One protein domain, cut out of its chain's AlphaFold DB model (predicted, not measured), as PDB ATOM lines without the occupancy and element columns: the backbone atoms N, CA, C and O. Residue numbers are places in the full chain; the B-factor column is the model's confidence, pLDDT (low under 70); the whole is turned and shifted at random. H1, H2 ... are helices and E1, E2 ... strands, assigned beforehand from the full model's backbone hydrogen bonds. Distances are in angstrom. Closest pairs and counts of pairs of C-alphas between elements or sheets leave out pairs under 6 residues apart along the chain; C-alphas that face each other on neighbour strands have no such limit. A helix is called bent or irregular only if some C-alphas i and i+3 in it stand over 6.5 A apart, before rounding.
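Overview. This is residues 8 to 69 of the 210 residues of the protein "Thg1 domain-containing protein" of Aegilops tauschii subsp. strangulata (UniProt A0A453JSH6). The model is a loose chain of three parts: a bent hairpin of two strands, E1 and E2, then a small pair of helices, H1 and H2, near each other but loosely met, then a tail, residues 58 to 69, that sticks out free and ends in the short helix H3. The hairpin's turn and the tail make the two ends of the longest axis, with the helix pair between them. The printed part has 62 residues with two named strands and three named helices, in the order E1, E2, H1, H2, H3. The sheet, in the order E1 - E2, is antiparallel, and the class is mixed, helices and strands. The whole is loose, with a radius of gyration of the C-alphas of 15.1 A, and elongated, spanning 45 by 23 by 18 A.

Arrangement. E1, residues 8 to 15, and E2, residues 21 to 32, form a hairpin of antiparallel neighbours, their directions 151 degrees apart. N 11 and O 28 are within hydrogen-bond range at 2.9 A, and so are N 30 and O 9 at 2.8 A. E1 bends by 57 degrees at residue 12, and E2 bends by 114 degrees at residue 24. H1, residues 39 to 44, is apart from E1. H2, residues 46 to 57, has its closest C-alpha to E1 at Ile 48, 7.4 A from that of Tyr 9. H1 and H2 are close but not clearly touching; their closest C-alphas, those of Glu 43 and Cys 57, are 7.7 A apart. They run opposite ways at a steep tilt of 45 degrees. H3, residues 66 to 69, is apart from E1, E2, H1 and H2. In H1 every O i to N i+4 pair is within hydrogen-bond range; in H2 it is 0 of 8, with 4 of 9 O i to N i+3 pairs within range, and H3 is too short for an O i to N i+4 pair.

Along the chain. E1 begins at C-alpha 8, (21.028, 27.029, -26.591), and is 19.2 A long from first to last C-alpha. E2 is 22.6 A long and ends at C-alpha 32, (20.169, 21.255, -23.442). H1 is 8.6 A long and H2 9.3 A. H2 is irregular: C-alphas 48 and 51 are 9.3 A apart. H3 is 5.7 A long and ends at C-alpha 69, (25.455, 42.928, -12.918).

Size, cuts and confidence. The two C-alphas farthest apart are those of Asn 20 and Glu 67, at 46.5 A. Without residues 58 to 69, which stand free, the body of 50 residues spans 35 by 24 by 13 A. The printed part has no cut. The links E1 to E2 and H1 to H2 are tight, those from E2 to H1 and from H2 to H3 are short, and no link is long. The mean pLDDT of the printed part is 70.1; residues 14 to 19, 21 to 25 and 51 to 69 are under 70.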
ATOM      1  N   VAL A   8      20.908  27.147 -25.133       90.19
ATOM      2  CA  VAL A   8      21.028  27.029 -26.591       90.19
ATOM      3  C   VAL A   8      22.381  27.602 -26.991       90.19
ATOM      4  O   VAL A   8      22.644  28.776 -26.741       90.19
ATOM      5  N   TYR A   9      23.256  26.782 -27.567       89.19
ATOM      6  CA  TYR A   9      24.627  27.172 -27.907       89.19
ATOM      7  C   TYR A   9      25.091  26.488 -29.190       89.19
ATOM      8  O   TYR A   9      24.473  25.539 -29.670       89.19
ATOM      9  N   ARG A  10      26.171  27.008 -29.776       88.44
ATOM     10  CA  ARG A  10      26.818  26.413 -30.944       88.44
ATOM     11  C   ARG A  10      27.877  25.427 -30.474       88.44
ATOM     12  O   ARG A  10      28.823  25.853 -29.825       88.44
ATOM     13  N   ASP A  11      27.729  24.147 -30.802       85.12
ATOM     14  CA  ASP A  11      28.699  23.103 -30.455       85.12
ATOM     15  C   ASP A  11      29.435  22.595 -31.699       85.12
ATOM     16  O   ASP A  11      28.886  22.548 -32.804       85.12
ATOM     17  N   LYS A  12      30.699  22.211 -31.522       79.12
ATOM     18  CA  LYS A  12      31.557  21.693 -32.585       79.12
ATOM     19  C   LYS A  12      31.223  20.231 -32.837       79.12
ATOM     20  O   LYS A  12      31.738  19.332 -32.173       79.12
ATOM     21  N   VAL A  13      30.425  19.980 -33.864       73.44
ATOM     22  CA  VAL A  13      30.069  18.620 -34.263       73.44
ATOM     23  C   VAL A  13      31.173  18.040 -35.147       73.44
ATOM     24  O   VAL A  13      31.636  18.664 -36.109       73.44
ATOM     25  N   LYS A  14      31.627  16.836 -34.786       65.00
ATOM     26  CA  LYS A  14      32.651  16.067 -35.516       65.00
ATOM     27  C   LYS A  14      32.055  14.977 -36.414       65.00
ATOM     28  O   LYS A  14      32.798  14.340 -37.154       65.00
ATOM     29  N   THR A  15      30.743  14.777 -36.358       65.38
ATOM     30  CA  THR A  15      29.992  13.748 -37.084       65.38
ATOM     31  C   THR A  15      28.858  14.358 -37.912       65.38
ATOM     32  O   THR A  15      28.334  15.408 -37.556       65.38
ATOM     33  N   ASP A  16      28.495  13.733 -39.029       64.38
ATOM     34  CA  ASP A  16      27.302  14.091 -39.800       64.38
ATOM     35  C   ASP A  16      26.029  13.514 -39.173       64.38
ATOM     36  O   ASP A  16      26.087  12.762 -38.198       64.38
ATOM     37  N   ASP A  17      24.876  13.873 -39.741       64.69
ATOM     38  CA  ASP A  17      23.553  13.419 -39.290       64.69
ATOM     39  C   ASP A  17      23.389  11.883 -39.360       64.69
ATOM     40  O   ASP A  17      22.464  11.324 -38.774       64.69
ATOM     41  N   CYS A  18      24.306  11.189 -40.046       67.12
ATOM     42  CA  CYS A  18      24.366   9.737 -40.190       67.12
ATOM     43  C   CYS A  18      25.449   9.087 -39.300       67.12
ATOM     44  O   CYS A  18      25.650   7.875 -39.372       67.12
ATOM     45  N   GLY A  19      26.152   9.868 -38.470       64.62
ATOM     46  CA  GLY A  19      27.205   9.399 -37.565       64.62
ATOM     47  C   GLY A  19      28.597   9.249 -38.191       64.62
ATOM     48  O   GLY A  19      29.513   8.779 -37.515       64.62
ATOM     49  N   ASN A  20      28.807   9.655 -39.447       72.69
ATOM     50  CA  ASN A  20      30.119   9.582 -40.090       72.69
ATOM     51  C   ASN A  20      31.005  10.770 -39.688       72.69
ATOM     52  O   ASN A  20      30.524  11.899 -39.615       72.69
ATOM     53  N   PRO A  21      32.317  10.573 -39.493       67.75
ATOM     54  CA  PRO A  21      33.231  11.660 -39.158       67.75
ATOM     55  C   PRO A  21      33.371  12.678 -40.307       67.75
ATOM     56  O   PRO A  21      33.721  12.320 -41.433       67.75
ATOM     57  N   ILE A  22      33.156  13.968 -40.022       67.88
ATOM     58  CA  ILE A  22      33.294  15.060 -41.002       67.88
ATOM     59  C   ILE A  22      34.711  15.653 -40.932       67.88
ATOM     60  O   ILE A  22      35.206  15.996 -39.860       67.88
ATOM     61  N   LYS A  23      35.355  15.859 -42.093       59.31
ATOM     62  CA  LYS A  23      36.702  16.464 -42.212       59.31
ATOM     63  C   LYS A  23      36.787  17.946 -41.811       59.31
ATOM     64  O   LYS A  23      37.876  18.439 -41.540       59.31
ATOM     65  N   ARG A  24      35.665  18.670 -41.816       59.28
ATOM     66  CA  ARG A  24      35.572  20.095 -41.476       59.28
ATOM     67  C   ARG A  24      34.623  20.245 -40.295       59.28
ATOM     68  O   ARG A  24      33.449  19.912 -40.419       59.28
ATOM     69  N   THR A  25      35.132  20.749 -39.174       64.75
ATOM     70  CA  THR A  25      34.326  21.051 -37.987       64.75
ATOM     71  C   THR A  25      33.206  22.016 -38.363       64.75
ATOM     72  O   THR A  25      33.461  23.060 -38.966       64.75
ATOM     73  N   ARG A  26      31.968  21.650 -38.031       74.88
ATOM     74  CA  ARG A  26      30.789  22.504 -38.183       74.88
ATOM     75  C   ARG A  26      30.234  22.836 -36.809       74.88
ATOM     76  O   ARG A  26      30.297  22.014 -35.901       74.88
ATOM     77  N   GLU A  27      29.698  24.038 -36.681       80.75
ATOM     78  CA  GLU A  27      28.963  24.454 -35.495       80.75
ATOM     79  C   GLU A  27      27.482  24.132 -35.689       80.75
ATOM     80  O   GLU A  27      26.863  24.642 -36.627       80.75
ATOM     81  N   ALA A  28      26.920  23.289 -34.826       83.81
ATOM     82  CA  ALA A  28      25.489  23.004 -34.801       83.81
ATOM     83  C   ALA A  28      24.828  23.682 -33.601       83.81
ATOM     84  O   ALA A  28      25.459  23.874 -32.564       83.81
ATOM     85  N   ILE A  29      23.554  24.049 -33.750       89.31
ATOM     86  CA  ILE A  29      22.752  24.583 -32.648       89.31
ATOM     87  C   ILE A  29      22.337  23.407 -31.760       89.31
ATOM     88  O   ILE A  29      21.547  22.563 -32.180       89.31
ATOM     89  N   THR A  30      22.855  23.373 -30.536       87.69
ATOM     90  CA  THR A  30      22.549  22.361 -29.521       87.69
ATOM     91  C   THR A  30      21.623  22.956 -28.468       87.69
ATOM     92  O   THR A  30      21.835  24.079 -28.007       87.69
ATOM     93  N   VAL A  31      20.598  22.195 -28.075       87.19
ATOM     94  CA  VAL A  31      19.664  22.549 -26.998       87.19
ATOM     95  C   VAL A  31      19.833  21.563 -25.853       87.19
ATOM     96  O   VAL A  31      19.799  20.351 -26.059       87.19
ATOM     97  N   SER A  32      19.997  22.075 -24.640       85.06
ATOM     98  CA  SER A  32      20.169  21.255 -23.442       85.06
ATOM     99  C   SER A  32      19.593  21.931 -22.197       85.06
ATOM    100  O   SER A  32      19.215  23.103 -22.210       85.06
ATOM    101  N   ASN A  33      19.511  21.187 -21.095       85.38
ATOM    102  CA  ASN A  33      18.955  21.650 -19.822       85.38
ATOM    103  C   ASN A  33      19.985  21.461 -18.700       85.38
ATOM    104  O   ASN A  33      19.812  20.623 -17.811       85.38
ATOM    105  N   PHE A  34      21.082  22.215 -18.770       80.25
ATOM    106  CA  PHE A  34      22.154  22.171 -17.776       80.25
ATOM    107  C   PHE A  34      21.930  23.131 -16.605       80.25
ATOM    108  O   PHE A  34      21.127  24.063 -16.657       80.25
ATOM    109  N   ASP A  35      22.647  22.869 -15.515       78.62
ATOM    110  CA  ASP A  35      22.797  23.816 -14.418       78.62
ATOM    111  C   ASP A  35      23.952  24.770 -14.740       78.62
ATOM    112  O   ASP A  35      25.109  24.365 -14.706       78.62
ATOM    113  N   LEU A  36      23.629  26.022 -15.067       82.31
ATOM    114  CA  LEU A  36      24.626  27.056 -15.366       82.31
ATOM    115  C   LEU A  36      25.259  27.663 -14.106       82.31
ATOM    116  O   LEU A  36      26.194  28.451 -14.228       82.31
ATOM    117  N   ILE A  37      24.734  27.343 -12.915       79.56
ATOM    118  CA  ILE A  37      25.310  27.768 -11.631       79.56
ATOM    119  C   ILE A  37      26.507  26.874 -11.285       79.56
ATOM    120  O   ILE A  37      27.487  27.344 -10.708       79.56
ATOM    121  N   GLY A  38      26.424  25.585 -11.623       74.88
ATOM    122  CA  GLY A  38      27.534  24.647 -11.492       74.88
ATOM    123  C   GLY A  38      28.648  24.919 -12.516       74.88
ATOM    124  O   GLY A  38      28.371  25.412 -13.611       74.88
ATOM    125  N   PRO A  39      29.909  24.580 -12.197       76.44
ATOM    126  CA  PRO A  39      31.037  24.846 -13.089       76.44
ATOM    127  C   PRO A  39      31.083  23.896 -14.294       76.44
ATOM    128  O   PRO A  39      31.567  24.284 -15.349       76.44
ATOM    129  N   GLU A  40      30.514  22.690 -14.170       80.94
ATOM    130  CA  GLU A  40      30.589  21.604 -15.162       80.94
ATOM    131  C   GLU A  40      30.210  22.049 -16.581       80.94
ATOM    132  O   GLU A  40      30.868  21.680 -17.554       80.94
ATOM    133  N   PHE A  41      29.154  22.857 -16.723       84.56
ATOM    134  CA  PHE A  41      28.762  23.349 -18.038       84.56
ATOM    135  C   PHE A  41      29.841  24.262 -18.633       84.56
ATOM    136  O   PHE A  41      30.270  24.039 -19.762       84.56
ATOM    137  N   TRP A  42      30.306  25.260 -17.885       84.94
ATOM    138  CA  TRP A  42      31.283  26.230 -18.379       84.94
ATOM    139  C   TRP A  42      32.684  25.629 -18.554       84.94
ATOM    140  O   TRP A  42      33.386  26.017 -19.481       84.94
ATOM    141  N   GLU A  43      33.060  24.637 -17.741       82.81
ATOM    142  CA  GLU A  43      34.296  23.857 -17.891       82.81
ATOM    143  C   GLU A  43      34.299  23.041 -19.190       82.81
ATOM    144  O   GLU A  43      35.269  23.066 -19.944       82.81
ATOM    145  N   ASN A  44      33.191  22.364 -19.502       83.25
ATOM    146  CA  ASN A  44      33.077  21.558 -20.722       83.25
ATOM    147  C   ASN A  44      32.899  22.406 -21.995       83.25
ATOM    148  O   ASN A  44      33.126  21.917 -23.102       83.25
ATOM    149  N   HIS A  45      32.506  23.675 -21.849       82.94
ATOM    150  CA  HIS A  45      32.152  24.555 -22.962       82.94
ATOM    151  C   HIS A  45      32.878  25.913 -22.918       82.94
ATOM    152  O   HIS A  45      32.317  26.935 -23.312       82.94
ATOM    153  N   GLN A  46      34.147  25.935 -22.491       81.00
ATOM    154  CA  GLN A  46      34.978  27.152 -22.399       81.00
ATOM    155  C   GLN A  46      35.024  27.965 -23.706       81.00
ATOM    156  O   GLN A  46      35.086  29.193 -23.698       81.00
ATOM    157  N   TYR A  47      34.908  27.290 -24.851       81.31
ATOM    158  CA  TYR A  47      34.903  27.923 -26.166       81.31
ATOM    159  C   TYR A  47      33.675  28.818 -26.432       81.31
ATOM    160  O   TYR A  47      33.745  29.640 -27.342       81.31
ATOM    161  N   ILE A  48      32.573  28.689 -25.675       84.50
ATOM    162  CA  ILE A  48      31.350  29.495 -25.873       84.50
ATOM    163  C   ILE A  48      31.635  30.988 -25.670       84.50
ATOM    164  O   ILE A  48      31.093  31.817 -26.397       84.50
ATOM    165  N   LEU A  49      32.494  31.331 -24.704       81.38
ATOM    166  CA  LEU A  49      32.876  32.714 -24.391       81.38
ATOM    167  C   LEU A  49      34.293  33.068 -24.886       81.38
ATOM    168  O   LEU A  49      34.798  34.150 -24.593       81.38
ATOM    169  N   GLY A  50      34.934  32.177 -25.654       72.38
ATOM    170  CA  GLY A  50      36.280  32.380 -26.197       72.38
ATOM    171  C   GLY A  50      37.364  32.543 -25.120       72.38
ATOM    172  O   GLY A  50      37.310  31.908 -24.067       72.38
ATOM    173  N   GLU A  51      38.346  33.414 -25.382       59.00
ATOM    174  CA  GLU A  51      39.486  33.715 -24.486       59.00
ATOM    175  C   GLU A  51      39.067  34.307 -23.123       59.00
ATOM    176  O   GLU A  51      39.859  34.343 -22.187       59.00
ATOM    177  N   ALA A  52      37.810  34.739 -22.968       57.44
ATOM    178  CA  ALA A  52      37.283  35.220 -21.689       57.44
ATOM    179  C   ALA A  52      37.029  34.089 -20.668       57.44
ATOM    180  O   ALA A  52      36.793  34.368 -19.491       57.44
ATOM    181  N   SER A  53      37.072  32.820 -21.095       54.47
ATOM    182  CA  SER A  53      36.839  31.655 -20.229       54.47
ATOM    183  C   SER A  53      37.955  31.398 -19.209       54.47
ATOM    184  O   SER A  53      37.658  30.900 -18.122       54.47
ATOM    185  N   ASP A  54      39.193  31.825 -19.480       52.25
ATOM    186  CA  ASP A  54      40.328  31.671 -18.551       52.25
ATOM    187  C   ASP A  54      40.094  32.402 -17.214       52.25
ATOM    188  O   ASP A  54      40.532  31.947 -16.154       52.25
ATOM    189  N   TYR A  55      39.320  33.494 -17.228       51.91
ATOM    190  CA  TYR A  55      38.956  34.249 -16.024       51.91
ATOM    191  C   TYR A  55      37.867  33.572 -15.178       51.91
ATOM    192  O   TYR A  55      37.777  33.843 -13.980       51.91
ATOM    193  N   LEU A  56      37.060  32.677 -15.761       54.59
ATOM    194  CA  LEU A  56      36.006  31.952 -15.039       54.59
ATOM    195  C   LEU A  56      36.568  30.780 -14.219       54.59
ATOM    196  O   LEU A  56      35.960  30.391 -13.224       54.59
ATOM    197  N   CYS A  57      37.736  30.247 -14.597       49.91
ATOM    198  CA  CYS A  57      38.374  29.105 -13.934       49.91
ATOM    199  C   CYS A  57      39.383  29.496 -12.835       49.91
ATOM    200  O   CYS A  57      39.754  28.650 -12.023       49.91
ATOM    201  N   LEU A  58      39.825  30.760 -12.780       46.12
ATOM    202  CA  LEU A  58      40.816  31.247 -11.804       46.12
ATOM    203  C   LEU A  58      40.202  31.921 -10.561       46.12
ATOM    204  O   LEU A  58      40.911  32.192  -9.590       46.12
ATOM    205  N   GLY A  59      38.892  32.177 -10.555       45.56
ATOM    206  CA  GLY A  59      38.183  32.785  -9.431       45.56
ATOM    207  C   GLY A  59      37.623  31.737  -8.477       45.56
ATOM    208  O   GLY A  59      36.563  31.166  -8.723       45.56
ATOM    209  N   GLY A  60      38.325  31.487  -7.370       43.84
ATOM    210  CA  GLY A  60      37.807  30.688  -6.262       43.84
ATOM    211  C   GLY A  60      36.430  31.167  -5.783       43.84
ATOM    212  O   GLY A  60      36.058  32.316  -5.984       43.84
ATOM    213  N   LYS A  61      35.695  30.244  -5.145       47.56
ATOM    214  CA  LYS A  61      34.388  30.379  -4.470       47.56
ATOM    215  C   LYS A  61      34.151  31.713  -3.732       47.56
ATOM    216  O   LYS A  61      34.025  31.731  -2.508       47.56
ATOM    217  N   GLU A  62      33.962  32.806  -4.445       45.41
ATOM    218  CA  GLU A  62      33.338  33.997  -3.899       45.41
ATOM    219  C   GLU A  62      31.963  34.125  -4.526       45.41
ATOM    220  O   GLU A  62      31.776  34.307  -5.728       45.41
ATOM    221  N   LYS A  63      30.974  33.951  -3.654       49.88
ATOM    222  CA  LYS A  63      29.548  34.070  -3.919       49.88
ATOM    223  C   LYS A  63      29.225  35.556  -4.120       49.88
ATOM    224  O   LYS A  63      28.475  36.135  -3.340       49.88
ATOM    225  N   TYR A  64      29.830  36.201  -5.115       47.38
ATOM    226  CA  TYR A  64      29.423  37.535  -5.525       47.38
ATOM    227  C   TYR A  64      27.974  37.416  -5.980       47.38
ATOM    228  O   TYR A  64      27.676  36.805  -7.007       47.38
ATOM    229  N   GLY A  65      27.054  37.929  -5.162       52.81
ATOM    230  CA  GLY A  65      25.659  38.046  -5.552       52.81
ATOM    231  C   GLY A  65      25.597  38.726  -6.916       52.81
ATOM    232  O   GLY A  65      26.342  39.666  -7.181       52.81
ATOM    233  N   TYR A  66      24.699  38.268  -7.781       58.00
ATOM    234  CA  TYR A  66      24.439  38.809  -9.124       58.00
ATOM    235  C   TYR A  66      24.060  40.310  -9.135       58.00
ATOM    236  O   TYR A  66      23.767  40.885 -10.179       58.00
ATOM    237  N   GLU A  67      24.058  40.969  -7.977       63.09
ATOM    238  CA  GLU A  67      23.803  42.390  -7.782       63.09
ATOM    239  C   GLU A  67      24.809  43.297  -8.498       63.09
ATOM    240  O   GLU A  67      24.436  44.395  -8.899       63.09
ATOM    241  N   TYR A  68      26.056  42.861  -8.717       66.88
ATOM    242  CA  TYR A  68      27.027  43.672  -9.462       66.88
ATOM    243  C   TYR A  68      26.654  43.824 -10.944       66.88
ATOM    244  O   TYR A  68      26.992  44.841 -11.542       66.88
ATOM    245  N   VAL A  69      25.914  42.868 -11.521       66.06
ATOM    246  CA  VAL A  69      25.455  42.928 -12.918       66.06
ATOM    247  C   VAL A  69      24.516  44.119 -13.124       66.06
ATOM    248  O   VAL A  69      24.622  44.820 -14.124       66.06
TER     249      VAL A  69